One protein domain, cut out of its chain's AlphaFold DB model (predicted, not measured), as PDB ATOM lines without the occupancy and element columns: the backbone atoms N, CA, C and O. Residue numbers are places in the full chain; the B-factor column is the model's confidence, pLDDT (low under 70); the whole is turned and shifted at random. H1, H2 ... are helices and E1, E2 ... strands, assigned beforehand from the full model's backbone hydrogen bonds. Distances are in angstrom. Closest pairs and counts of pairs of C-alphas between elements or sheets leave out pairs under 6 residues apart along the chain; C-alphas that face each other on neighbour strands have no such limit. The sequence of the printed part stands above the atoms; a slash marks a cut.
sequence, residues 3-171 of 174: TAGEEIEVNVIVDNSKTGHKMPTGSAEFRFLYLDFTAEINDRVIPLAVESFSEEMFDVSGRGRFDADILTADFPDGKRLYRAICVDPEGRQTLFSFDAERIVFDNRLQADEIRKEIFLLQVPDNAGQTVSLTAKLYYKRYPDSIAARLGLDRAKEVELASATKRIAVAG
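This is residues 3 to 171 of the 174 residues of an uncharacterized protein of Desulfobacteraceae bacterium (UniProt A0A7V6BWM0). Picture a loose two-layer sandwich: a long, twisted sheet of E2, E8 and E9, with short E3 and E4 along one edge, is partly face to face with the two-stranded ribbon E1 and E7. At one end of the long axis lie the hairpin E5 and E6 and the short helices H1 and H2; both ends of the printed part lie at the other. The 169 printed residues hold two named helices and nine named strands, in the order E1 E2 E3 H1 E4 E5 E6 E7 E8 H2 E9; the class is mostly strand, with under half of the residues in named elements. The whole is compact, with a radius of gyration of the C-alphas of 17.4 A, yet elongated, spanning 58 by 34 by 31 A.

Start at E2, residues 32 to 41, in the branched sheet. On one side of it lie E3, residues 44 to 47, and E4, residues 80 to 82; on the other lies E8, residues 130 to 140. These pairs are antiparallel: look for N 39 and O 46 at 2.8 A, N 35 and O 80 at 2.8 A, and N 36 and O 136 at 2.8 A. E2 and E3 form a hairpin. Beyond E8, the antiparallel edge strand E9, residues 157 to 170, has N 133 and O 165 2.8 A apart; it bends by 71 degrees at residue 160. E1, residues 7 to 15, and E7, residues 114 to 122, are antiparallel, with N 10 and O 119 at 2.8 A. With the branched sheet they make a sandwich, two sheets face to face, their strands at 36 degrees; the closest C-alphas of E1 and E8 are those of Val 12 and Ala 135, 7.3 A apart. E4 runs on into E5, residues 84 to 87, at 73 degrees; E5 and E6, residues 102 to 106, form an antiparallel hairpin, with N 85 and O 105 at 2.8 A. H1, residues 67 to 70, and H2, residues 144 to 150, touch, closest at the C-alphas of Ile 70 and Ser 145, 5.5 A; neither is on the branched sheet. In H2 every O i to N i+4 pair is within hydrogen-bond range; H1 is too short for one.

Find C-alpha 32 at (-29.568, 23.478, 12.484); from there E2 runs 29.3 A. E8 is 32.0 A long, E1 25.6 A and E7 25.7 A. E9 spans 36.8 A and ends at C-alpha 170, (-50.120, 56.034, 12.118).

The C-alphas farthest apart, of Phe 98 and Gly 171, are 58.4 A apart. The printed part has no cut; its long links are E1 to E2, E3 to H1 and E5 to E6. Mean pLDDT of the printed part is 93.8, with residue 171 under 70.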
ATOM      1  N   THR A   3     -45.375  54.252  10.096       85.88
ATOM      2  CA  THR A   3     -46.186  54.949   9.088       85.88
ATOM      3  C   THR A   3     -46.590  53.965   7.996       85.88
ATOM      4  O   THR A   3     -45.798  53.102   7.616       85.88
ATOM      5  N   ALA A   4     -47.821  54.057   7.495       87.56
ATOM      6  CA  ALA A   4     -48.212  53.303   6.305       87.56
ATOM      7  C   ALA A   4     -47.338  53.711   5.100       87.56
ATOM      8  O   ALA A   4     -46.987  54.882   4.959       87.56
ATOM      9  N   GLY A   5     -46.947  52.741   4.269       85.94
ATOM     10  CA  GLY A   5     -46.068  52.964   3.113       85.94
ATOM     11  C   GLY A   5     -44.573  53.105   3.438       85.94
ATOM     12  O   GLY A   5     -43.749  53.171   2.527       85.94
ATOM     13  N   GLU A   6     -44.190  53.122   4.716       89.88
ATOM     14  CA  GLU A   6     -42.792  53.215   5.147       89.88
ATOM     15  C   GLU A   6     -42.090  51.846   5.103       89.88
ATOM     16  O   GLU A   6     -42.666  50.818   5.470       89.88
ATOM     17  N   GLU A   7     -40.820  51.837   4.690       90.19
ATOM     18  CA  GLU A   7     -39.919  50.705   4.906       90.19
ATOM     19  C   GLU A   7     -39.197  50.883   6.243       90.19
ATOM     20  O   GLU A   7     -38.579  51.920   6.492       90.19
ATOM     21  N   ILE A   8     -39.261  49.867   7.103       90.12
ATOM     22  CA  ILE A   8     -38.621  49.904   8.417       90.12
ATOM     23  C   ILE A   8     -37.626  48.760   8.599       90.12
ATOM     24  O   ILE A   8     -37.873  47.615   8.212       90.12
ATOM     25  N   GLU A   9     -36.528  49.068   9.287       91.38
ATOM     26  CA  GLU A   9     -35.598  48.071   9.805       91.38
ATOM     27  C   GLU A   9     -36.140  47.493  11.118       91.38
ATOM     28  O   GLU A   9     -36.383  48.216  12.093       91.38
ATOM     29  N   VAL A  10     -36.288  46.171  11.176       93.12
ATOM     30  CA  VAL A  10     -36.640  45.455  12.397       93.12
ATOM     31  C   VAL A  10     -35.504  44.544  12.819       93.12
ATOM     32  O   VAL A  10     -35.011  43.715  12.061       93.12
ATOM     33  N   ASN A  11     -35.139  44.674  14.090       94.00
ATOM     34  CA  ASN A  11     -34.031  43.952  14.681       94.00
ATOM     35  C   ASN A  11     -34.532  42.843  15.596       94.00
ATOM     36  O   ASN A  11     -35.219  43.112  16.586       94.00
ATOM     37  N   VAL A  12     -34.153  41.607  15.279       96.62
ATOM     38  CA  VAL A  12     -34.399  40.439  16.126       96.62
ATOM     39  C   VAL A  12     -33.104  40.093  16.851       96.62
ATOM     40  O   VAL A  12     -32.060  39.901  16.229       96.62
ATOM     41  N   ILE A  13     -33.170  40.028  18.180       97.62
ATOM     42  CA  ILE A  13     -32.034  39.642  19.015       97.62
ATOM     43  C   ILE A  13     -32.122  38.148  19.307       97.62
ATOM     44  O   ILE A  13     -33.079  37.691  19.932       97.62
ATOM     45  N   VAL A  14     -31.113  37.401  18.868       97.62
ATOM     46  CA  VAL A  14     -30.962  35.972  19.141       97.62
ATOM     47  C   VAL A  14     -29.848  35.798  20.169       97.62
ATOM     48  O   VAL A  14     -28.672  36.000  19.873       97.62
ATOM     49  N   ASP A  15     -30.237  35.472  21.399       97.81
ATOM     50  CA  ASP A  15     -29.354  35.461  22.566       97.81
ATOM     51  C   ASP A  15     -28.881  34.035  22.898       97.81
ATOM     52  O   ASP A  15     -29.653  33.196  23.368       97.81
ATOM     53  N   ASN A  16     -27.595  33.773  22.664       97.62
ATOM     54  CA  ASN A  16     -26.886  32.567  23.085       97.62
ATOM     55  C   ASN A  16     -25.875  32.852  24.219       97.62
ATOM     56  O   ASN A  16     -25.040  31.999  24.528       97.62
ATOM     57  N   SER A  17     -25.958  34.014  24.882       97.12
ATOM     58  CA  SER A  17     -24.999  34.474  25.904       97.12
ATOM     59  C   SER A  17     -24.919  33.572  27.138       97.12
ATOM     60  O   SER A  17     -23.982  33.625  27.929       97.12
ATOM     61  N   LYS A  18     -25.933  32.725  27.347       94.81
ATOM     62  CA  LYS A  18     -26.015  31.819  28.503       94.81
ATOM     63  C   LYS A  18     -25.480  30.418  28.228       94.81
ATOM     64  O   LYS A  18     -25.526  29.582  29.130       94.81
ATOM     65  N   THR A  19     -24.969  30.146  27.027       93.25
ATOM     66  CA  THR A  19     -24.378  28.845  26.696       93.25
ATOM     67  C   THR A  19     -22.865  28.951  26.497       93.25
ATOM     68  O   THR A  19     -22.345  29.889  25.899       93.25
ATOM     69  N   GLY A  20     -22.137  27.951  27.006       95.44
ATOM     70  CA  GLY A  20     -20.677  27.853  26.878       95.44
ATOM     71  C   GLY A  20     -20.204  27.168  25.591       95.44
ATOM     72  O   GLY A  20     -19.057  26.735  25.518       95.44
ATOM     73  N   HIS A  21     -21.080  26.987  24.600       96.12
ATOM     74  CA  HIS A  21     -20.770  26.298  23.346       96.12
ATOM     75  C   HIS A  21     -21.552  26.897  22.174       96.12
ATOM     76  O   HIS A  21     -22.511  27.643  22.361       96.12
ATOM     77  N   LYS A  22     -21.185  26.515  20.943       97.12
ATOM     78  CA  LYS A  22     -21.970  26.894  19.763       97.12
ATOM     79  C   LYS A  22     -23.388  26.316  19.812       97.12
ATOM     80  O   LYS A  22     -23.567  25.206  20.315       97.12
ATOM     81  N   MET A  23     -24.374  26.997  19.233       96.44
ATOM     82  CA  MET A  23     -25.747  26.505  19.105       96.44
ATOM     83  C   MET A  23     -26.186  26.449  17.624       96.44
ATOM     84  O   MET A  23     -26.110  27.467  16.932       96.44
ATOM     85  N   PRO A  24     -26.633  25.280  17.116       95.56
ATOM     86  CA  PRO A  24     -26.719  23.998  17.817       95.56
ATOM     87  C   PRO A  24     -25.351  23.292  17.938       95.56
ATOM     88  O   PRO A  24     -24.475  23.415  17.077       95.56
ATOM     89  N   THR A  25     -25.167  22.525  19.019       92.62
ATOM     90  CA  THR A  25     -23.957  21.718  19.280       92.62
ATOM     91  C   THR A  25     -24.134  20.242  18.882       92.62
ATOM     92  O   THR A  25     -25.244  19.792  18.576       92.62
ATOM     93  N   GLY A  26     -23.048  19.463  18.918       91.00
ATOM     94  CA  GLY A  26     -22.992  18.044  18.541       91.00
ATOM     95  C   GLY A  26     -22.708  17.843  17.051       91.00
ATOM     96  O   GLY A  26     -21.823  18.506  16.521       91.00
ATOM     97  N   SER A  27     -23.457  16.941  16.404       93.62
ATOM     98  CA  SER A  27     -23.430  16.671  14.953       93.62
ATOM     99  C   SER A  27     -23.793  17.909  14.131       93.62
ATOM    100  O   SER A  27     -24.950  18.126  13.766       93.62
ATOM    101  N   ALA A  28     -22.806  18.775  13.925       93.44
ATOM    102  CA  ALA A  28     -22.971  20.091  13.324       93.44
ATOM    103  C   ALA A  28     -23.369  20.019  11.846       93.44
ATOM    104  O   ALA A  28     -24.020  20.933  11.352       93.44
ATOM    105  N   GLU A  29     -22.991  18.937  11.165       94.69
ATOM    106  CA  GLU A  29     -23.208  18.726   9.738       94.69
ATOM    107  C   GLU A  29     -24.689  18.645   9.350       94.69
ATOM    108  O   GLU A  29     -25.031  18.982   8.223       94.69
ATOM    109  N   PHE A  30     -25.577  18.241  10.267       94.00
ATOM    110  CA  PHE A  30     -27.010  18.118   9.975       94.00
ATOM    111  C   PHE A  30     -27.937  18.787  10.997       94.00
ATOM    112  O   PHE A  30     -29.138  18.895  10.750       94.00
ATOM    113  N   ARG A  31     -27.432  19.230  12.155       96.44
ATOM    114  CA  ARG A  31     -28.239  19.988  13.123       96.44
ATOM    115  C   ARG A  31     -28.260  21.452  12.732       96.44
ATOM    116  O   ARG A  31     -27.210  22.050  12.505       96.44
ATOM    117  N   PHE A  32     -29.439  22.054  12.751       97.75
ATOM    118  CA  PHE A  32     -29.568  23.478  12.484       97.75
ATOM    119  C   PHE A  32     -30.682  24.108  13.310       97.75
ATOM    120  O   PHE A  32     -31.595  23.433  13.801       97.75
ATOM    121  N   LEU A  33     -30.568  25.421  13.477       98.06
ATOM    122  CA  LEU A  33     -31.690  26.252  13.876       98.06
ATOM    123  C   LEU A  33     -32.203  27.013  12.662       98.06
ATOM    124  O   LEU A  33     -31.445  27.267  11.721       98.06
ATOM    125  N   TYR A  34     -33.458  27.427  12.719       97.56
ATOM    126  CA  TYR A  34     -33.969  28.428  11.802       97.56
ATOM    127  C   TYR A  34     -34.832  29.448  12.543       97.56
ATOM    128  O   TYR A  34     -35.577  29.099  13.460       97.56
ATOM    129  N   LEU A  35     -34.688  30.715  12.171       98.12
ATOM    130  CA  LEU A  35     -35.509  31.813  12.658       98.12
ATOM    131  C   LEU A  35     -36.594  32.103  11.620       98.12
ATOM    132  O   LEU A  35     -36.303  32.437  10.469       98.12
ATOM    133  N   ASP A  36     -37.843  31.958  12.054       97.06
ATOM    134  CA  ASP A  36     -39.026  32.378  11.322       97.06
ATOM    135  C   ASP A  36     -39.492  33.736  11.844       97.06
ATOM    136  O   ASP A  36     -39.794  33.875  13.033       97.06
ATOM    137  N   PHE A  37     -39.529  34.737  10.966       97.25
ATOM    138  CA  PHE A  37     -39.985  36.072  11.311       97.25
ATOM    139  C   PHE A  37     -41.123  36.515  10.399       97.25
ATOM    140  O   PHE A  37     -40.984  36.571   9.177       97.25
ATOM    141  N   THR A  38     -42.261  36.832  11.012       96.88
ATOM    142  CA  THR A  38     -43.498  37.171  10.303       96.88
ATOM    143  C   THR A  38     -44.133  38.438  10.859       96.88
ATOM    144  O   THR A  38     -44.134  38.647  12.076       96.88
ATOM    145  N   ALA A  39     -44.747  39.232   9.988       95.75
ATOM    146  CA  ALA A  39     -45.675  40.293  10.344       95.75
ATOM    147  C   ALA A  39     -47.107  39.821  10.094       95.75
ATOM    148  O   ALA A  39     -47.391  39.199   9.077       95.75
ATOM    149  N   GLU A  40     -48.015  40.154  10.996       95.69
ATOM    150  CA  GLU A  40     -49.450  40.015  10.798       95.69
ATOM    151  C   GLU A  40     -50.051  41.412  10.630       95.69
ATOM    152  O   GLU A  40     -49.917  42.264  11.519       95.69
ATOM    153  N   ILE A  41     -50.658  41.654   9.466       92.62
ATOM    154  CA  ILE A  41     -51.277  42.927   9.076       92.62
ATOM    155  C   ILE A  41     -52.622  42.597   8.432       92.62
ATOM    156  O   ILE A  41     -52.661  41.875   7.437       92.62
ATOM    157  N   ASN A  42     -53.724  43.119   8.979       89.88
ATOM    158  CA  ASN A  42     -55.088  42.845   8.494       89.88
ATOM    159  C   ASN A  42     -55.378  41.335   8.350       89.88
ATOM    160  O   ASN A  42     -55.799  40.883   7.285       89.88
ATOM    161  N   ASP A  43     -55.059  40.556   9.390       88.50
ATOM    162  CA  ASP A  43     -55.188  39.089   9.441       88.50
ATOM    163  C   ASP A  43     -54.367  38.320   8.382       88.50
ATOM    164  O   ASP A  43     -54.531  37.110   8.202       88.50
ATOM    165  N   ARG A  44     -53.455  38.995   7.668       91.25
ATOM    166  CA  ARG A  44     -52.527  38.367   6.720       91.25
ATOM    167  C   ARG A  44     -51.159  38.206   7.354       91.25
ATOM    168  O   ARG A  44     -50.568  39.183   7.806       91.25
ATOM    169  N   VAL A  45     -50.640  36.983   7.308       93.50
ATOM    170  CA  VAL A  45     -49.273  36.664   7.725       93.50
ATOM    171  C   VAL A  45     -48.329  36.873   6.544       93.50
ATOM    172  O   VAL A  45     -48.483  36.256   5.492       93.50
ATOM    173  N   ILE A  46     -47.350  37.748   6.731       91.94
ATOM    174  CA  ILE A  46     -46.332  38.126   5.758       91.94
ATOM    175  C   ILE A  46     -44.984  37.643   6.309       91.94
ATOM    176  O   ILE A  46     -44.599  38.085   7.392       91.94
ATOM    177  N   PRO A  47     -44.259  36.740   5.626       92.44
ATOM    178  CA  PRO A  47     -42.890  36.404   6.003       92.44
ATOM    179  C   PRO A  47     -41.961  37.580   5.688       92.44
ATOM    180  O   PRO A  47     -42.071  38.190   4.624       92.44
ATOM    181  N   LEU A  48     -41.050  37.904   6.605       92.12
ATOM    182  CA  LEU A  48     -40.090  38.984   6.395       92.12
ATOM    183  C   LEU A  48     -38.824  38.437   5.751       92.12
ATOM    184  O   LEU A  48     -38.297  37.401   6.158       92.12
ATOM    185  N   ALA A  49     -38.336  39.163   4.749       81.25
ATOM    186  CA  ALA A  49     -37.083  38.844   4.095       81.25
ATOM    187  C   ALA A  49     -35.912  39.136   5.038       81.25
ATOM    188  O   ALA A  49     -35.873  40.175   5.702       81.25
ATOM    189  N   VAL A  50     -34.954  38.215   5.064       85.75
ATOM    190  CA  VAL A  50     -33.684  38.398   5.756       85.75
ATOM    191  C   VAL A  50     -32.584  38.663   4.737       85.75
ATOM    192  O   VAL A  50     -32.512  38.000   3.699       85.75
ATOM    193  N   GLU A  51     -31.718  39.629   5.022       83.50
ATOM    194  CA  GLU A  51     -30.541  39.874   4.192       83.50
ATOM    195  C   GLU A  51     -29.492  38.789   4.422       83.50
ATOM    196  O   GLU A  51     -29.176  38.448   5.554       83.50
ATOM    197  N   SER A  52     -28.934  38.228   3.352       86.88
ATOM    198  CA  SER A  52     -27.852  37.250   3.460       86.88
ATOM    199  C   SER A  52     -26.520  37.938   3.762       86.88
ATOM    200  O   SER A  52     -26.178  38.922   3.109       86.88
ATOM    201  N   PHE A  53     -25.724  37.368   4.667       84.12
ATOM    202  CA  PHE A  53     -24.323  37.771   4.857       84.12
ATOM    203  C   PHE A  53     -23.348  36.900   4.049       84.12
ATOM    204  O   PHE A  53     -22.146  37.164   4.025       84.12
ATOM    205  N   SER A  54     -23.849  35.842   3.404       87.50
ATOM    206  CA  SER A  54     -23.085  34.954   2.530       87.50
ATOM    207  C   SER A  54     -23.372  35.265   1.060       87.50
ATOM    208  O   SER A  54     -24.535  35.309   0.654       87.50
ATOM    209  N   GLU A  55     -22.330  35.399   0.232       89.00
ATOM    210  CA  GLU A  55     -22.492  35.486  -1.232       89.00
ATOM    211  C   GLU A  55     -23.185  34.236  -1.801       89.00
ATOM    212  O   GLU A  55     -24.026  34.331  -2.690       89.00
ATOM    213  N   GLU A  56     -22.898  33.068  -1.222       92.25
ATOM    214  CA  GLU A  56     -23.507  31.774  -1.568       92.25
ATOM    215  C   GLU A  56     -24.878  31.557  -0.890       92.25
ATOM    216  O   GLU A  56     -25.495  30.506  -1.055       92.25
ATOM    217  N   MET A  57     -25.357  32.534  -0.108       94.62
ATOM    218  CA  MET A  57     -26.657  32.531   0.581       94.62
ATOM    219  C   MET A  57     -26.917  31.305   1.466       94.62
ATOM    220  O   MET A  57     -28.053  30.865   1.647       94.62
ATOM    221  N   PHE A  58     -25.862  30.742   2.058       96.44
ATOM    222  CA  PHE A  58     -25.962  29.551   2.901       96.44
ATOM    223  C   PHE A  58     -26.727  29.758   4.218       96.44
ATOM    224  O   PHE A  58     -27.051  28.786   4.898       96.44
ATOM    225  N   ASP A  59     -27.038  30.988   4.579       96.31
ATOM    226  CA  ASP A  59     -27.770  31.414   5.768       96.31
ATOM    227  C   ASP A  59     -29.254  31.708   5.515       96.31
ATOM    228  O   ASP A  59     -29.939  32.144   6.444       96.31
ATOM    229  N   VAL A  60     -29.767  31.475   4.303       96.12
ATOM    230  CA  VAL A  60     -31.181  31.688   3.958       96.12
ATOM    231  C   VAL A  60     -31.738  30.441   3.282       96.12
ATOM    232  O   VAL A  60     -31.205  30.000   2.267       96.12
ATOM    233  N   SER A  61     -32.808  29.862   3.833       95.50
ATOM    234  CA  SER A  61     -33.397  28.646   3.266       95.50
ATOM    235  C   SER A  61     -33.956  28.867   1.860       95.50
ATOM    236  O   SER A  61     -34.561  29.902   1.564       95.50
ATOM    237  N   GLY A  62     -33.728  27.879   0.995       94.06
ATOM    238  CA  GLY A  62     -34.166  27.885  -0.402       94.06
ATOM    239  C   GLY A  62     -33.253  28.696  -1.328       94.06
ATOM    240  O   GLY A  62     -33.564  28.865  -2.506       94.06
ATOM    241  N   ARG A  63     -32.130  29.224  -0.819       94.19
ATOM    242  CA  ARG A  63     -31.227  30.112  -1.575       94.19
ATOM    243  C   ARG A  63     -29.835  29.527  -1.763       94.19
ATOM    244  O   ARG A  63     -29.198  29.819  -2.772       94.19
ATOM    245  N   GLY A  64     -29.374  28.699  -0.828       94.44
ATOM    246  CA  GLY A  64     -28.076  28.046  -0.934       94.44
ATOM    247  C   GLY A  64     -28.087  26.940  -1.988       94.44
ATOM    248  O   GLY A  64     -29.053  26.186  -2.102       94.44
ATOM    249  N   ARG A  65     -26.972  26.765  -2.709       95.56
ATOM    250  CA  ARG A  65     -26.845  25.752  -3.782       95.56
ATOM    251  C   ARG A  65     -27.113  24.299  -3.357       95.56
ATOM    252  O   ARG A  65     -27.305  23.448  -4.215       95.56
ATOM    253  N   PHE A  66     -27.090  24.007  -2.057       95.50
ATOM    254  CA  PHE A  66     -27.344  22.673  -1.506       95.50
ATOM    255  C   PHE A  66     -28.773  22.490  -0.973       95.50
ATOM    256  O   PHE A  66     -29.163  21.374  -0.636       95.50
ATOM    257  N   ASP A  67     -29.564  23.559  -0.857       95.06
ATOM    258  CA  ASP A  67     -30.819  23.529  -0.097       95.06
ATOM    259  C   ASP A  67     -31.870  22.611  -0.723       95.06
ATOM    260  O   ASP A  67     -32.562  21.907   0.010       95.06
ATOM    261  N   ALA A  68     -31.941  22.556  -2.056       92.81
ATOM    262  CA  ALA A  68     -32.884  21.693  -2.765       92.81
ATOM    263  C   ALA A  68     -32.708  20.209  -2.391       92.81
ATOM    264  O   ALA A  68     -33.695  19.511  -2.151       92.81
ATOM    265  N   ASP A  69     -31.458  19.754  -2.273       93.56
ATOM    266  CA  ASP A  69     -31.132  18.368  -1.926       93.56
ATOM    267  C   ASP A  69     -31.215  18.119  -0.415       93.56
ATOM    268  O   ASP A  69     -31.624  17.044   0.030       93.56
ATOM    269  N   ILE A  70     -30.809  19.106   0.390       95.12
ATOM    270  CA  ILE A  70     -30.647  18.940   1.835       95.12
ATOM    271  C   ILE A  70     -31.940  19.251   2.582       95.12
ATOM    272  O   ILE A  70     -32.389  18.415   3.362       95.12
ATOM    273  N   LEU A  71     -32.544  20.419   2.376       93.38
ATOM    274  CA  LEU A  71     -33.745  20.845   3.102       93.38
ATOM    275  C   LEU A  71     -35.030  20.274   2.494       93.38
ATOM    276  O   LEU A  71     -35.996  20.094   3.232       93.38
ATOM    277  N   THR A  72     -34.997  19.868   1.218       87.50
ATOM    278  CA  THR A  72     -36.150  19.401   0.423       87.50
ATOM    279  C   THR A  72     -37.196  20.498   0.178       87.50
ATOM    280  O   THR A  72     -37.214  21.515   0.863       87.50
ATOM    281  N   ALA A  73     -38.090  20.292  -0.795       85.50
ATOM    282  CA  ALA A  73     -39.099  21.286  -1.187       85.50
ATOM    283  C   ALA A  73     -40.178  21.566  -0.120       85.50
ATOM    284  O   ALA A  73     -40.894  22.556  -0.224       85.50
ATOM    285  N   ASP A  74     -40.308  20.700   0.889       87.94
ATOM    286  CA  ASP A  74     -41.297  20.865   1.961       87.94
ATOM    287  C   ASP A  74     -40.820  21.835   3.060       87.94
ATOM    288  O   ASP A  74     -41.622  22.261   3.895       87.94
ATOM    289  N   PHE A  75     -39.524  22.164   3.108       93.44
ATOM    290  CA  PHE A  75     -38.987  23.099   4.093       93.44
ATOM    291  C   PHE A  75     -39.291  24.542   3.673       93.44
ATOM    292  O   PHE A  75     -39.128  24.877   2.502       93.44
ATOM    293  N   PRO A  76     -39.713  25.426   4.592       91.94
ATOM    294  CA  PRO A  76     -40.108  26.772   4.215       91.94
ATOM    295  C   PRO A  76     -38.918  27.620   3.746       91.94
ATOM    296  O   PRO A  76     -37.876  27.687   4.406       91.94
ATOM    297  N   ASP A  77     -39.115  28.330   2.641       93.38
ATOM    298  CA  ASP A  77     -38.136  29.256   2.070       93.38
ATOM    299  C   ASP A  77     -38.009  30.556   2.878       93.38
ATOM    300  O   ASP A  77     -38.906  30.955   3.633       93.38
ATOM    301  N   GLY A  78     -36.880  31.244   2.697       93.44
ATOM    302  CA  GLY A  78     -36.648  32.592   3.217       93.44
ATOM    303  C   GLY A  78     -36.397  32.674   4.724       93.44
ATOM    304  O   GLY A  78     -36.390  33.771   5.280       93.44
ATOM    305  N   LYS A  79     -36.188  31.546   5.407       95.62
ATOM    306  CA  LYS A  79     -35.881  31.506   6.841       95.62
ATOM    307  C   LYS A  79     -34.391  31.724   7.067       95.62
ATOM    308  O   LYS A  79     -33.560  31.181   6.336       95.62
ATOM    309  N   ARG A  80     -34.042  32.453   8.127       97.19
ATOM    310  CA  ARG A  80     -32.648  32.596   8.562       97.19
ATOM    311  C   ARG A  80     -32.171  31.275   9.156       97.19
ATOM    312  O   ARG A  80     -32.706  30.836  10.167       97.19
ATOM    313  N   LEU A  81     -31.156  30.659   8.559       97.50
ATOM    314  CA  LEU A  81     -30.562  29.407   9.027       97.50
ATOM    315  C   LEU A  81     -29.351  29.669   9.923       97.50
ATOM    316  O   LEU A  81     -28.531  30.530   9.618       97.50
ATOM    317  N   TYR A  82     -29.193  28.856  10.968       97.81
ATOM    318  CA  TYR A  82     -27.977  28.759  11.775       97.81
ATOM    319  C   TYR A  82     -27.426  27.338  11.673       97.81
ATOM    320  O   TYR A  82     -27.921  26.419  12.339       97.81
ATOM    321  N   ARG A  83     -26.431  27.140  10.806       97.62
ATOM    322  CA  ARG A  83     -25.941  25.811  10.416       97.62
ATOM    323  C   ARG A  83     -24.446  25.796  10.128       97.62
ATOM    324  O   ARG A  83     -23.836  26.835   9.890       97.62
ATOM    325  N   ALA A  84     -23.887  24.591  10.115       97.56
ATOM    326  CA  ALA A  84     -22.607  24.315   9.484       97.56
ATOM    327  C   ALA A  84     -22.833  23.504   8.200       97.56
ATOM    328  O   ALA A  84     -23.711  22.645   8.152       97.56
ATOM    329  N   ILE A  85     -22.044  23.781   7.163       97.44
ATOM    330  CA  ILE A  85     -22.034  23.041   5.902       97.44
ATOM    331  C   ILE A  85     -20.667  22.391   5.755       97.44
ATOM    332  O   ILE A  85     -19.655  23.065   5.540       97.44
ATOM    333  N   CYS A  86     -20.666  21.070   5.861       97.69
ATOM    334  CA  CYS A  86     -19.518  20.225   5.579       97.69
ATOM    335  C   CYS A  86     -19.584  19.761   4.123       97.69
ATOM    336  O   CYS A  86     -20.666  19.421   3.644       97.69
ATOM    337  N   VAL A  87     -18.447  19.718   3.433       97.94
ATOM    338  CA  VAL A  87     -18.356  19.185   2.067       97.94
ATOM    339  C   VAL A  87     -17.375  18.024   1.979       97.94
ATOM    340  O   VAL A  87     -16.423  17.958   2.759       97.94
ATOM    341  N   ASP A  88     -17.630  17.126   1.033       97.69
ATOM    342  CA  ASP A  88     -16.730  16.041   0.633       97.69
ATOM    343  C   ASP A  88     -15.575  16.560  -0.265       97.69
ATOM    344  O   ASP A  88     -15.556  17.753  -0.612       97.69
ATOM    345  N   PRO A  89     -14.600  15.710  -0.651       97.94
ATOM    346  CA  PRO A  89     -13.510  16.101  -1.553       97.94
ATOM    347  C   PRO A  89     -13.978  16.614  -2.926       97.94
ATOM    348  O   PRO A  89     -13.288  17.416  -3.558       97.94
ATOM    349  N   GLU A  90     -15.166  16.208  -3.383       97.38
ATOM    350  CA  GLU A  90     -15.785  16.698  -4.621       97.38
ATOM    351  C   GLU A  90     -16.519  18.042  -4.442       97.38
ATOM    352  O   GLU A  90     -17.030  18.610  -5.410       97.38
ATOM    353  N   GLY A  91     -16.569  18.581  -3.220       96.12
ATOM    354  CA  GLY A  91     -17.215  19.852  -2.899       96.12
ATOM    355  C   GLY A  91     -18.740  19.780  -2.759       96.12
ATOM    356  O   GLY A  91     -19.389  20.834  -2.721       96.12
ATOM    357  N   ARG A  92     -19.321  18.578  -2.667       96.06
ATOM    358  CA  ARG A  92     -20.752  18.362  -2.408       96.06
ATOM    359  C   ARG A  92     -21.014  18.389  -0.910       96.06
ATOM    360  O   ARG A  92     -20.198  17.901  -0.133       96.06
ATOM    361  N   GLN A  93     -22.156  18.932  -0.487       96.62
ATOM    362  CA  GLN A  93     -22.514  18.908   0.929       96.62
ATOM    363  C   GLN A  93     -22.688  17.464   1.411       96.62
ATOM    364  O   GLN A  93     -23.451  16.689   0.833       96.62
ATOM    365  N   THR A  94     -22.012  17.129   2.508       95.75
ATOM    366  CA  THR A  94     -22.177  15.859   3.210       95.75
ATOM    367  C   THR A  94     -22.759  16.085   4.598       95.75
ATOM    368  O   THR A  94     -22.451  17.055   5.290       95.75
ATOM    369  N   LEU A  95     -23.619  15.155   4.996       95.25
ATOM    370  CA  LEU A  95     -24.249  15.093   6.312       95.25
ATOM    371  C   LEU A  95     -23.661  13.948   7.153       95.25
ATOM    372  O   LEU A  95     -24.221  13.576   8.180       95.25
ATOM    373  N   PHE A  96     -22.544  13.371   6.708       93.44
ATOM    374  CA  PHE A  96     -21.801  12.349   7.427       93.44
ATOM    375  C   PHE A  96     -20.423  12.899   7.767       93.44
ATOM    376  O   PHE A  96     -19.630  13.198   6.878       93.44
ATOM    377  N   SER A  97     -20.110  13.010   9.060       92.06
ATOM    378  CA  SER A  97     -18.844  13.612   9.495       92.06
ATOM    379  C   SER A  97     -17.609  12.844   9.008       92.06
ATOM    380  O   SER A  97     -16.542  13.437   8.919       92.06
ATOM    381  N   PHE A  98     -17.730  11.545   8.695       94.06
ATOM    382  CA  PHE A  98     -16.609  10.740   8.194       94.06
ATOM    383  C   PHE A  98     -16.244  11.048   6.732       94.06
ATOM    384  O   PHE A  98     -15.092  10.860   6.356       94.06
ATOM    385  N   ASP A  99     -17.206  11.526   5.935       95.31
ATOM    386  CA  ASP A  99     -17.008  11.929   4.534       95.31
ATOM    387  C   ASP A  99     -16.558  13.397   4.415       95.31
ATOM    388  O   ASP A  99     -16.200  13.861   3.335       95.31
ATOM    389  N   ALA A 100     -16.636  14.161   5.508       96.62
ATOM    390  CA  ALA A 100     -16.372  15.592   5.497       96.62
ATOM    391  C   ALA A 100     -14.870  15.881   5.364       96.62
ATOM    392  O   ALA A 100     -14.085  15.561   6.255       96.62
ATOM    393  N   GLU A 101     -14.485  16.566   4.287       97.56
ATOM    394  CA  GLU A 101     -13.128  17.087   4.098       97.56
ATOM    395  C   GLU A 101     -12.955  18.432   4.817       97.56
ATOM    396  O   GLU A 101     -11.955  18.668   5.497       97.56
ATOM    397  N   ARG A 102     -13.932  19.337   4.672       96.88
ATOM    398  CA  ARG A 102     -13.871  20.684   5.257       96.88
ATOM    399  C   ARG A 102     -15.248  21.285   5.500       96.88
ATOM    400  O   ARG A 102     -16.243  20.878   4.905       96.88
ATOM    401  N   ILE A 103     -15.276  22.317   6.335       97.06
ATOM    402  CA  ILE A 103     -16.447  23.166   6.560       97.06
ATOM    403  C   ILE A 103     -16.330  24.387   5.643       97.06
ATOM    404  O   ILE A 103     -15.358  25.132   5.744       97.06
ATOM    405  N   VAL A 104     -17.301  24.591   4.750       96.88
ATOM    406  CA  VAL A 104     -17.335  25.752   3.831       96.88
ATOM    407  C   VAL A 104     -18.169  26.910   4.371       96.88
ATOM    408  O   VAL A 104     -18.073  28.026   3.872       96.88
ATOM    409  N   PHE A 105     -18.988  26.647   5.388       97.56
ATOM    410  CA  PHE A 105     -19.844  27.636   6.025       97.56
ATOM    411  C   PHE A 105     -20.179  27.201   7.454       97.56
ATOM    412  O   PHE A 105     -20.510  26.039   7.671       97.56
ATOM    413  N   ASP A 106     -20.107  28.103   8.433       97.56
ATOM    414  CA  ASP A 106     -20.571  27.858   9.807       97.56
ATOM    415  C   ASP A 106     -20.995  29.182  10.448       97.56
ATOM    416  O   ASP A 106     -20.160  29.926  10.960       97.56
ATOM    417  N   ASN A 107     -22.297  29.467  10.429       97.31
ATOM    418  CA  ASN A 107     -22.881  30.642  11.082       97.31
ATOM    419  C   ASN A 107     -23.679  30.280  12.340       97.31
ATOM    420  O   ASN A 107     -24.551  31.041  12.769       97.31
ATOM    421  N   ARG A 108     -23.419  29.119  12.946       97.94
ATOM    422  CA  ARG A 108     -24.039  28.767  14.228       97.94
ATOM    423  C   ARG A 108     -23.786  29.866  15.261       97.94
ATOM    424  O   ARG A 108     -22.798  30.603  15.178       97.94
ATOM    425  N   LEU A 109     -24.693  30.003  16.222       97.81
ATOM    426  CA  LEU A 109     -24.524  30.949  17.326       97.81
ATOM    427  C   LEU A 109     -23.270  30.539  18.104       97.81
ATOM    428  O   LEU A 109     -23.142  29.369  18.449       97.81
ATOM    429  N   GLN A 110     -22.319  31.441  18.312       98.00
ATOM    430  CA  GLN A 110     -21.102  31.204  19.079       98.00
ATOM    431  C   GLN A 110     -21.424  31.133  20.572       98.00
ATOM    432  O   GLN A 110     -22.472  31.600  21.018       98.00
ATOM    433  N   ALA A 111     -20.516  30.540  21.349       97.38
ATOM    434  CA  ALA A 111     -20.596  30.626  22.803       97.38
ATOM    435  C   ALA A 111     -20.571  32.099  23.233       97.38
ATOM    436  O   ALA A 111     -19.804  32.878  22.668       97.38
ATOM    437  N   ASP A 112     -21.392  32.451  24.220       97.00
ATOM    438  CA  ASP A 112     -21.508  33.817  24.747       97.00
ATOM    439  C   ASP A 112     -21.964  34.888  23.716       97.00
ATOM    440  O   ASP A 112     -21.758  36.085  23.900       97.00
ATOM    441  N   GLU A 113     -22.580  34.491  22.595       98.12
ATOM    442  CA  GLU A 113     -22.984  35.440  21.549       98.12
ATOM    443  C   GLU A 113     -24.390  36.011  21.754       98.12
ATOM    444  O   GLU A 113     -25.342  35.281  22.022       98.12
ATOM    445  N   ILE A 114     -24.539  37.310  21.488       98.06
ATOM    446  CA  ILE A 114     -25.826  37.953  21.209       98.06
ATOM    447  C   ILE A 114     -25.809  38.410  19.754       98.06
ATOM    448  O   ILE A 114     -25.070  39.332  19.398       98.06
ATOM    449  N   ARG A 115     -26.623  37.778  18.907       96.56
ATOM    450  CA  ARG A 115     -26.695  38.111  17.485       96.56
ATOM    451  C   ARG A 115     -27.855  39.042  17.190       96.56
ATOM    452  O   ARG A 115     -28.977  38.809  17.633       96.56
ATOM    453  N   LYS A 116     -27.579  40.077  16.399       95.75
ATOM    454  CA  LYS A 116     -28.576  40.995  15.852       95.75
ATOM    455  C   LYS A 116     -28.871  40.592  14.407       95.75
ATOM    456  O   LYS A 116     -28.008  40.744  13.549       95.75
ATOM    457  N   GLU A 117     -30.072  40.088  14.155       95.19
ATOM    458  CA  GLU A 117     -30.580  39.857  12.801       95.19
ATOM    459  C   GLU A 117     -31.385  41.064  12.342       95.19
ATOM    460  O   GLU A 117     -32.211  41.588  13.098       95.19
ATOM    461  N   ILE A 118     -31.143  41.480  11.103       92.31
ATOM    462  CA  ILE A 118     -31.766  42.647  10.492       92.31
ATOM    463  C   ILE A 118     -32.761  42.162   9.442       92.31
ATOM    464  O   ILE A 118     -32.419  41.368   8.565       92.31
ATOM    465  N   PHE A 119     -33.996  42.636   9.557       92.94
ATOM    466  CA  PHE A 119     -35.078  42.358   8.623       92.94
ATOM    467  C   PHE A 119     -35.673  43.665   8.128       92.94
ATOM    468  O   PHE A 119     -35.791  44.628   8.888       92.94
ATOM    469  N   LEU A 120     -36.108  43.664   6.874       89.94
ATOM    470  CA  LEU A 120     -36.826  44.785   6.286       89.94
ATOM    471  C   LEU A 120     -38.317  44.464   6.251       89.94
ATOM    472  O   LEU A 120     -38.731  43.379   5.828       89.94
ATOM    473  N   LEU A 121     -39.125  45.413   6.715       90.81
ATOM    474  CA  LEU A 121     -40.573  45.368   6.589       90.81
ATOM    475  C   LEU A 121     -41.041  46.564   5.775       90.81
ATOM    476  O   LEU A 121     -41.004  47.694   6.254       90.81
ATOM    477  N   GLN A 122     -41.572  46.286   4.590       91.06
ATOM    478  CA  GLN A 122     -42.391  47.246   3.869       91.06
ATOM    479  C   GLN A 122     -43.792  47.249   4.487       91.06
ATOM    480  O   GLN A 122     -44.540  46.277   4.336       91.06
ATOM    481  N   VAL A 123     -44.149  48.320   5.196       89.88
ATOM    482  CA  VAL A 123     -45.502  48.485   5.736       89.88
ATOM    483  C   VAL A 123     -46.437  48.807   4.564       89.88
ATOM    484  O   VAL A 123     -46.200  49.792   3.862       89.88
ATOM    485  N   PRO A 124     -47.485  48.001   4.303       88.62
ATOM    486  CA  PRO A 124     -48.432  48.294   3.232       88.62
ATOM    487  C   PRO A 124     -49.137  49.641   3.444       88.62
ATOM    488  O   PRO A 124     -49.428  50.006   4.582       88.62
ATOM    489  N   ASP A 125     -49.483  50.342   2.363       87.81
ATOM    490  CA  ASP A 125     -50.232  51.612   2.433       87.81
ATOM    491  C   ASP A 125     -51.595  51.453   3.121       87.81
ATOM    492  O   ASP A 125     -52.087  52.357   3.782       87.81
ATOM    493  N   ASN A 126     -52.199  50.272   2.992       86.06
ATOM    494  CA  ASN A 126     -53.465  49.913   3.622       86.06
ATOM    495  C   ASN A 126     -53.273  49.110   4.919       86.06
ATOM    496  O   ASN A 126     -54.149  48.320   5.289       86.06
ATOM    497  N   ALA A 127     -52.114  49.226   5.574       83.69
ATOM    498  CA  ALA A 127     -51.904  48.605   6.871       83.69
ATOM    499  C   ALA A 127     -52.963  49.120   7.852       83.69
ATOM    500  O   ALA A 127     -53.155  50.324   7.994       83.69
ATOM    501  N   GLY A 128     -53.666  48.206   8.525       85.06
ATOM    502  CA  GLY A 128     -54.597  48.585   9.580       85.06
ATOM    503  C   GLY A 128     -53.877  49.237  10.761       85.06
ATOM    504  O   GLY A 128     -52.662  49.415  10.776       85.06
ATOM    505  N   GLN A 129     -54.625  49.530  11.821       87.12
ATOM    506  CA  GLN A 129     -54.118  50.292  12.971       87.12
ATOM    507  C   GLN A 129     -52.956  49.622  13.723       87.12
ATOM    508  O   GLN A 129     -52.252  50.280  14.492       87.12
ATOM    509  N   THR A 130     -52.751  48.315  13.547       91.75
ATOM    510  CA  THR A 130     -51.714  47.559  14.253       91.75
ATOM    511  C   THR A 130     -51.026  46.543  13.356       91.75
ATOM    512  O   THR A 130     -51.688  45.796  12.640       91.75
ATOM    513  N   VAL A 131     -49.706  46.446  13.505       93.69
ATOM    514  CA  VAL A 131     -48.875  45.362  12.972       93.69
ATOM    515  C   VAL A 131     -48.391  44.499  14.136       93.69
ATOM    516  O   VAL A 131     -47.884  45.024  15.134       93.69
ATOM    517  N   SER A 132     -48.527  43.177  14.026       96.00
ATOM    518  CA  SER A 132     -47.976  42.224  14.998       96.00
ATOM    519  C   SER A 132     -46.750  41.530  14.415       96.00
ATOM    520  O   SER A 132     -46.855  40.807  13.433       96.00
ATOM    521  N   LEU A 133     -45.582  41.736  15.012       96.75
ATOM    522  CA  LEU A 133     -44.329  41.104  14.601       96.75
ATOM    523  C   LEU A 133     -44.063  39.901  15.496       96.75
ATOM    524  O   LEU A 133     -44.012  40.061  16.715       96.75
ATOM    525  N   THR A 134     -43.875  38.721  14.911       98.19
ATOM    526  CA  THR A 134     -43.617  37.477  15.645       98.19
ATOM    527  C   THR A 134     -42.356  36.810  15.126       98.19
ATOM    528  O   THR A 134     -42.288  36.448  13.954       98.19
ATOM    529  N   ALA A 135     -41.381  36.635  16.016       98.31
ATOM    530  CA  ALA A 135     -40.140  35.912  15.775       98.31
ATOM    531  C   ALA A 135     -40.176  34.577  16.518       98.31
ATOM    532  O   ALA A 135     -40.475  34.549  17.715       98.31
ATOM    533  N   LYS A 136     -39.869  33.481  15.824       98.50
ATOM    534  CA  LYS A 136     -39.819  32.132  16.391       98.50
ATOM    535  C   LYS A 136     -38.535  31.434  15.979       98.50
ATOM    536  O   LYS A 136     -38.223  31.337  14.796       98.50
ATOM    537  N   LEU A 137     -37.798  30.938  16.964       98.56
ATOM    538  CA  LEU A 137     -36.574  30.185  16.751       98.56
ATOM    539  C   LEU A 137     -36.871  28.698  16.908       98.56
ATOM    540  O   LEU A 137     -37.294  28.251  17.976       98.56
ATOM    541  N   TYR A 138     -36.597  27.932  15.863       98.38
ATOM    542  CA  TYR A 138     -36.812  26.495  15.829       98.38
ATOM    543  C   TYR A 138     -35.493  25.740  15.778       98.38
ATOM    544  O   TYR A 138     -34.526  26.180  15.159       98.38
ATOM    545  N   TYR A 139     -35.474  24.562  16.391       97.88
ATOM    546  CA  TYR A 139     -34.423  23.565  16.251       97.88
ATOM    547  C   TYR A 139     -34.921  22.371  15.451       97.88
ATOM    548  O   TYR A 139     -35.989  21.821  15.738       97.88
ATOM    549  N   LYS A 140     -34.098  21.913  14.503       96.31
ATOM    550  CA  LYS A 140     -34.311  20.653  13.794       96.31
ATOM    551  C   LYS A 140     -33.072  19.770  13.934       96.31
ATOM    552  O   LYS A 140     -31.947  20.164  13.625       96.31
ATOM    553  N   ARG A 141     -33.288  18.551  14.442       95.31
ATOM    554  CA  ARG A 141     -32.202  17.614  14.781       95.31
ATOM    555  C   ARG A 141     -31.488  17.009  13.574       95.31
ATOM    556  O   ARG A 141     -30.369  16.555  13.750       95.31
ATOM    557  N   TYR A 142     -32.147  16.947  12.420       95.25
ATOM    558  CA  TYR A 142     -31.607  16.546  11.120       95.25
ATOM    559  C   TYR A 142     -32.571  17.017  10.017       95.25
ATOM    560  O   TYR A 142     -33.769  17.162  10.294       95.25
ATOM    561  N   PRO A 143     -32.097  17.259   8.786       95.25
ATOM    562  CA  PRO A 143     -32.956  17.618   7.668       95.25
ATOM    563  C   PRO A 143     -33.761  16.414   7.165       95.25
ATOM    564  O   PRO A 143     -33.387  15.258   7.376       95.25
ATOM    565  N   ASP A 144     -34.855  16.678   6.456       92.94
ATOM    566  CA  ASP A 144     -35.764  15.622   5.997       92.94
ATOM    567  C   ASP A 144     -35.122  14.707   4.934       92.94
ATOM    568  O   ASP A 144     -35.466  13.527   4.851       92.94
ATOM    569  N   SER A 145     -34.109  15.192   4.207       94.31
ATOM    570  CA  SER A 145     -33.285  14.382   3.295       94.31
ATOM    571  C   SER A 145     -32.555  13.227   3.997       94.31
ATOM    572  O   SER A 145     -32.479  12.124   3.452       94.31
ATOM    573  N   ILE A 146     -32.079  13.426   5.233       93.62
ATOM    574  CA  ILE A 146     -31.475  12.355   6.048       93.62
ATOM    575  C   ILE A 146     -32.515  11.329   6.459       93.62
ATOM    576  O   ILE A 146     -32.242  10.131   6.392       93.62
ATOM    577  N   ALA A 147     -33.703  11.787   6.859       93.50
ATOM    578  CA  ALA A 147     -34.798  10.885   7.184       93.50
ATOM    579  C   ALA A 147     -35.149   9.997   5.988       93.50
ATOM    580  O   ALA A 147     -35.177   8.775   6.129       93.50
ATOM    581  N   ALA A 148     -35.309  10.592   4.804       92.88
ATOM    582  CA  ALA A 148     -35.582   9.852   3.578       92.88
ATOM    583  C   ALA A 148     -34.464   8.850   3.239       92.88
ATOM    584  O   ALA A 148     -34.746   7.688   2.949       92.88
ATOM    585  N   ARG A 149     -33.194   9.266   3.330       92.75
ATOM    586  CA  ARG A 149     -32.036   8.417   3.001       92.75
ATOM    587  C   ARG A 149     -31.855   7.236   3.958       92.75
ATOM    588  O   ARG A 149     -31.379   6.188   3.528       92.75
ATOM    589  N   LEU A 150     -32.190   7.405   5.237       94.12
ATOM    590  CA  LEU A 150     -31.989   6.389   6.280       94.12
ATOM    591  C   LEU A 150     -33.272   5.636   6.669       94.12
ATOM    592  O   LEU A 150     -33.218   4.771   7.540       94.12
ATOM    593  N   GLY A 151     -34.417   5.953   6.054       95.75
ATOM    594  CA  GLY A 151     -35.707   5.347   6.395       95.75
ATOM    595  C   GLY A 151     -36.201   5.715   7.800       95.75
ATOM    596  O   GLY A 151     -36.809   4.886   8.473       95.75
ATOM    597  N   LEU A 152     -35.903   6.931   8.262       94.50
ATOM    598  CA  LEU A 152     -36.343   7.448   9.560       94.50
ATOM    599  C   LEU A 152     -37.593   8.317   9.403       94.50
ATOM    600  O   LEU A 152     -37.827   8.914   8.353       94.50
ATOM    601  N   ASP A 153     -38.331   8.493  10.496       95.31
ATOM    602  CA  ASP A 153     -39.360   9.529  10.566       95.31
ATOM    603  C   ASP A 153     -38.747  10.927  10.406       95.31
ATOM    604  O   ASP A 153     -37.628  11.203  10.868       95.31
ATOM    605  N   ARG A 154     -39.511  11.853   9.814       93.88
ATOM    606  CA  ARG A 154     -39.118  13.266   9.738       93.88
ATOM    607  C   ARG A 154     -38.872  13.824  11.139       93.88
ATOM    608  O   ARG A 154     -39.610  13.550  12.090       93.88
ATOM    609  N   ALA A 155     -37.817  14.621  11.278       94.00
ATOM    610  CA  ALA A 155     -37.534  15.285  12.539       94.00
ATOM    611  C   ALA A 155     -38.620  16.324  12.826       94.00
ATOM    612  O   ALA A 155     -38.837  17.235  12.023       94.00
ATOM    613  N   LYS A 156     -39.242  16.218  14.005       94.50
ATOM    614  CA  LYS A 156     -40.079  17.294  14.536       94.50
ATOM    615  C   LYS A 156     -39.235  18.546  14.734       94.50
ATOM    616  O   LYS A 156     -38.100  18.472  15.208       94.50
ATOM    617  N   GLU A 157     -39.832  19.673  14.398       95.00
ATOM    618  CA  GLU A 157     -39.287  20.989  14.683       95.00
ATOM    619  C   GLU A 157     -39.670  21.362  16.112       95.00
ATOM    620  O   GLU A 157     -40.816  21.181  16.530       95.00
ATOM    621  N   VAL A 158     -38.689  21.813  16.884       97.56
ATOM    622  CA  VAL A 158     -38.874  22.176  18.289       97.56
ATOM    623  C   VAL A 158     -38.741  23.685  18.401       97.56
ATOM    624  O   VAL A 158     -37.664  24.215  18.139       97.56
ATOM    625  N   GLU A 159     -39.817  24.373  18.783       98.31
ATOM    626  CA  GLU A 159     -39.750  25.799  19.122       98.31
ATOM    627  C   GLU A 159     -38.881  25.958  20.375       98.31
ATOM    628  O   GLU A 159     -39.187  25.398  21.428       98.31
ATOM    629  N   LEU A 160     -37.766  26.675  20.244       97.00
ATOM    630  CA  LEU A 160     -36.864  26.975  21.354       97.00
ATOM    631  C   LEU A 160     -37.256  28.267  22.065       97.00
ATOM    632  O   LEU A 160     -37.137  28.365  23.283       97.00
ATOM    633  N   ALA A 161     -37.674  29.267  21.290       97.69
ATOM    634  CA  ALA A 161     -38.023  30.586  21.787       97.69
ATOM    635  C   ALA A 161     -38.975  31.288  20.820       97.69
ATOM    636  O   ALA A 161     -38.901  31.092  19.603       97.69
ATOM    637  N   SER A 162     -39.815  32.164  21.362       98.19
ATOM    638  CA  SER A 162     -40.657  33.058  20.580       98.19
ATOM    639  C   SER A 162     -40.809  34.416  21.257       98.19
ATOM    640  O   SER A 162     -40.751  34.541  22.482       98.19
ATOM    641  N   ALA A 163     -40.975  35.451  20.439       98.12
ATOM    642  CA  ALA A 163     -41.257  36.807  20.882       98.12
ATOM    643  C   ALA A 163     -42.260  37.459  19.928       98.12
ATOM    644  O   ALA A 163     -42.107  37.378  18.709       98.12
ATOM    645  N   THR A 164     -43.258  38.146  20.486       97.75
ATOM    646  CA  THR A 164     -44.251  38.901  19.717       97.75
ATOM    647  C   THR A 164     -44.299  40.344  20.195       97.75
ATOM    648  O   THR A 164     -44.361  40.610  21.397       97.75
ATOM    649  N   LYS A 165     -44.311  41.287  19.252       95.75
ATOM    650  CA  LYS A 165     -44.455  42.718  19.521       95.75
ATOM    651  C   LYS A 165     -45.546  43.309  18.640       95.75
ATOM    652  O   LYS A 165     -45.481  43.211  17.422       95.75
ATOM    653  N   ARG A 166     -46.522  43.969  19.263       94.50
ATOM    654  CA  ARG A 166     -47.556  44.738  18.559       94.50
ATOM    655  C   ARG A 166     -47.146  46.198  18.479       94.50
ATOM    656  O   ARG A 166     -46.711  46.772  19.479       94.50
ATOM    657  N   ILE A 167     -47.277  46.785  17.298       92.38
ATOM    658  CA  ILE A 167     -46.896  48.168  17.025       92.38
ATOM    659  C   ILE A 167     -48.075  48.868  16.353       92.38
ATOM    660  O   ILE A 167     -48.655  48.341  15.411       92.38
ATOM    661  N   ALA A 168     -48.430  50.050  16.855       90.25
ATOM    662  CA  ALA A 168     -49.452  50.892  16.241       90.25
ATOM    663  C   ALA A 168     -48.929  51.547  14.951       90.25
ATOM    664  O   ALA A 168     -47.779  52.010  14.920       90.25
ATOM    665  N   VAL A 169     -49.791  51.618  13.938       85.31
ATOM    666  CA  VAL A 169     -49.561  52.285  12.650       85.31
ATOM    667  C   VAL A 169     -50.293  53.628  12.652       85.31
ATOM    668  O   VAL A 169     -51.475  53.697  12.978       85.31
ATOM    669  N   ALA A 170     -49.581  54.702  12.333       77.56
ATOM    670  CA  ALA A 170     -50.120  56.034  12.118       77.56
ATOM    671  C   ALA A 170     -50.570  56.171  10.654       77.56
ATOM    672  O   ALA A 170     -49.826  55.802   9.746       77.56
ATOM    673  N   GLY A 171     -51.773  56.713  10.442       62.81
ATOM    674  CA  GLY A 171     -52.338  56.957   9.108       62.81
ATOM    675  C   GLY A 171     -53.278  55.873   8.568       62.81
ATOM    676  O   GLY A 171     -53.620  55.928   7.395       62.81
TER     677      GLY A 171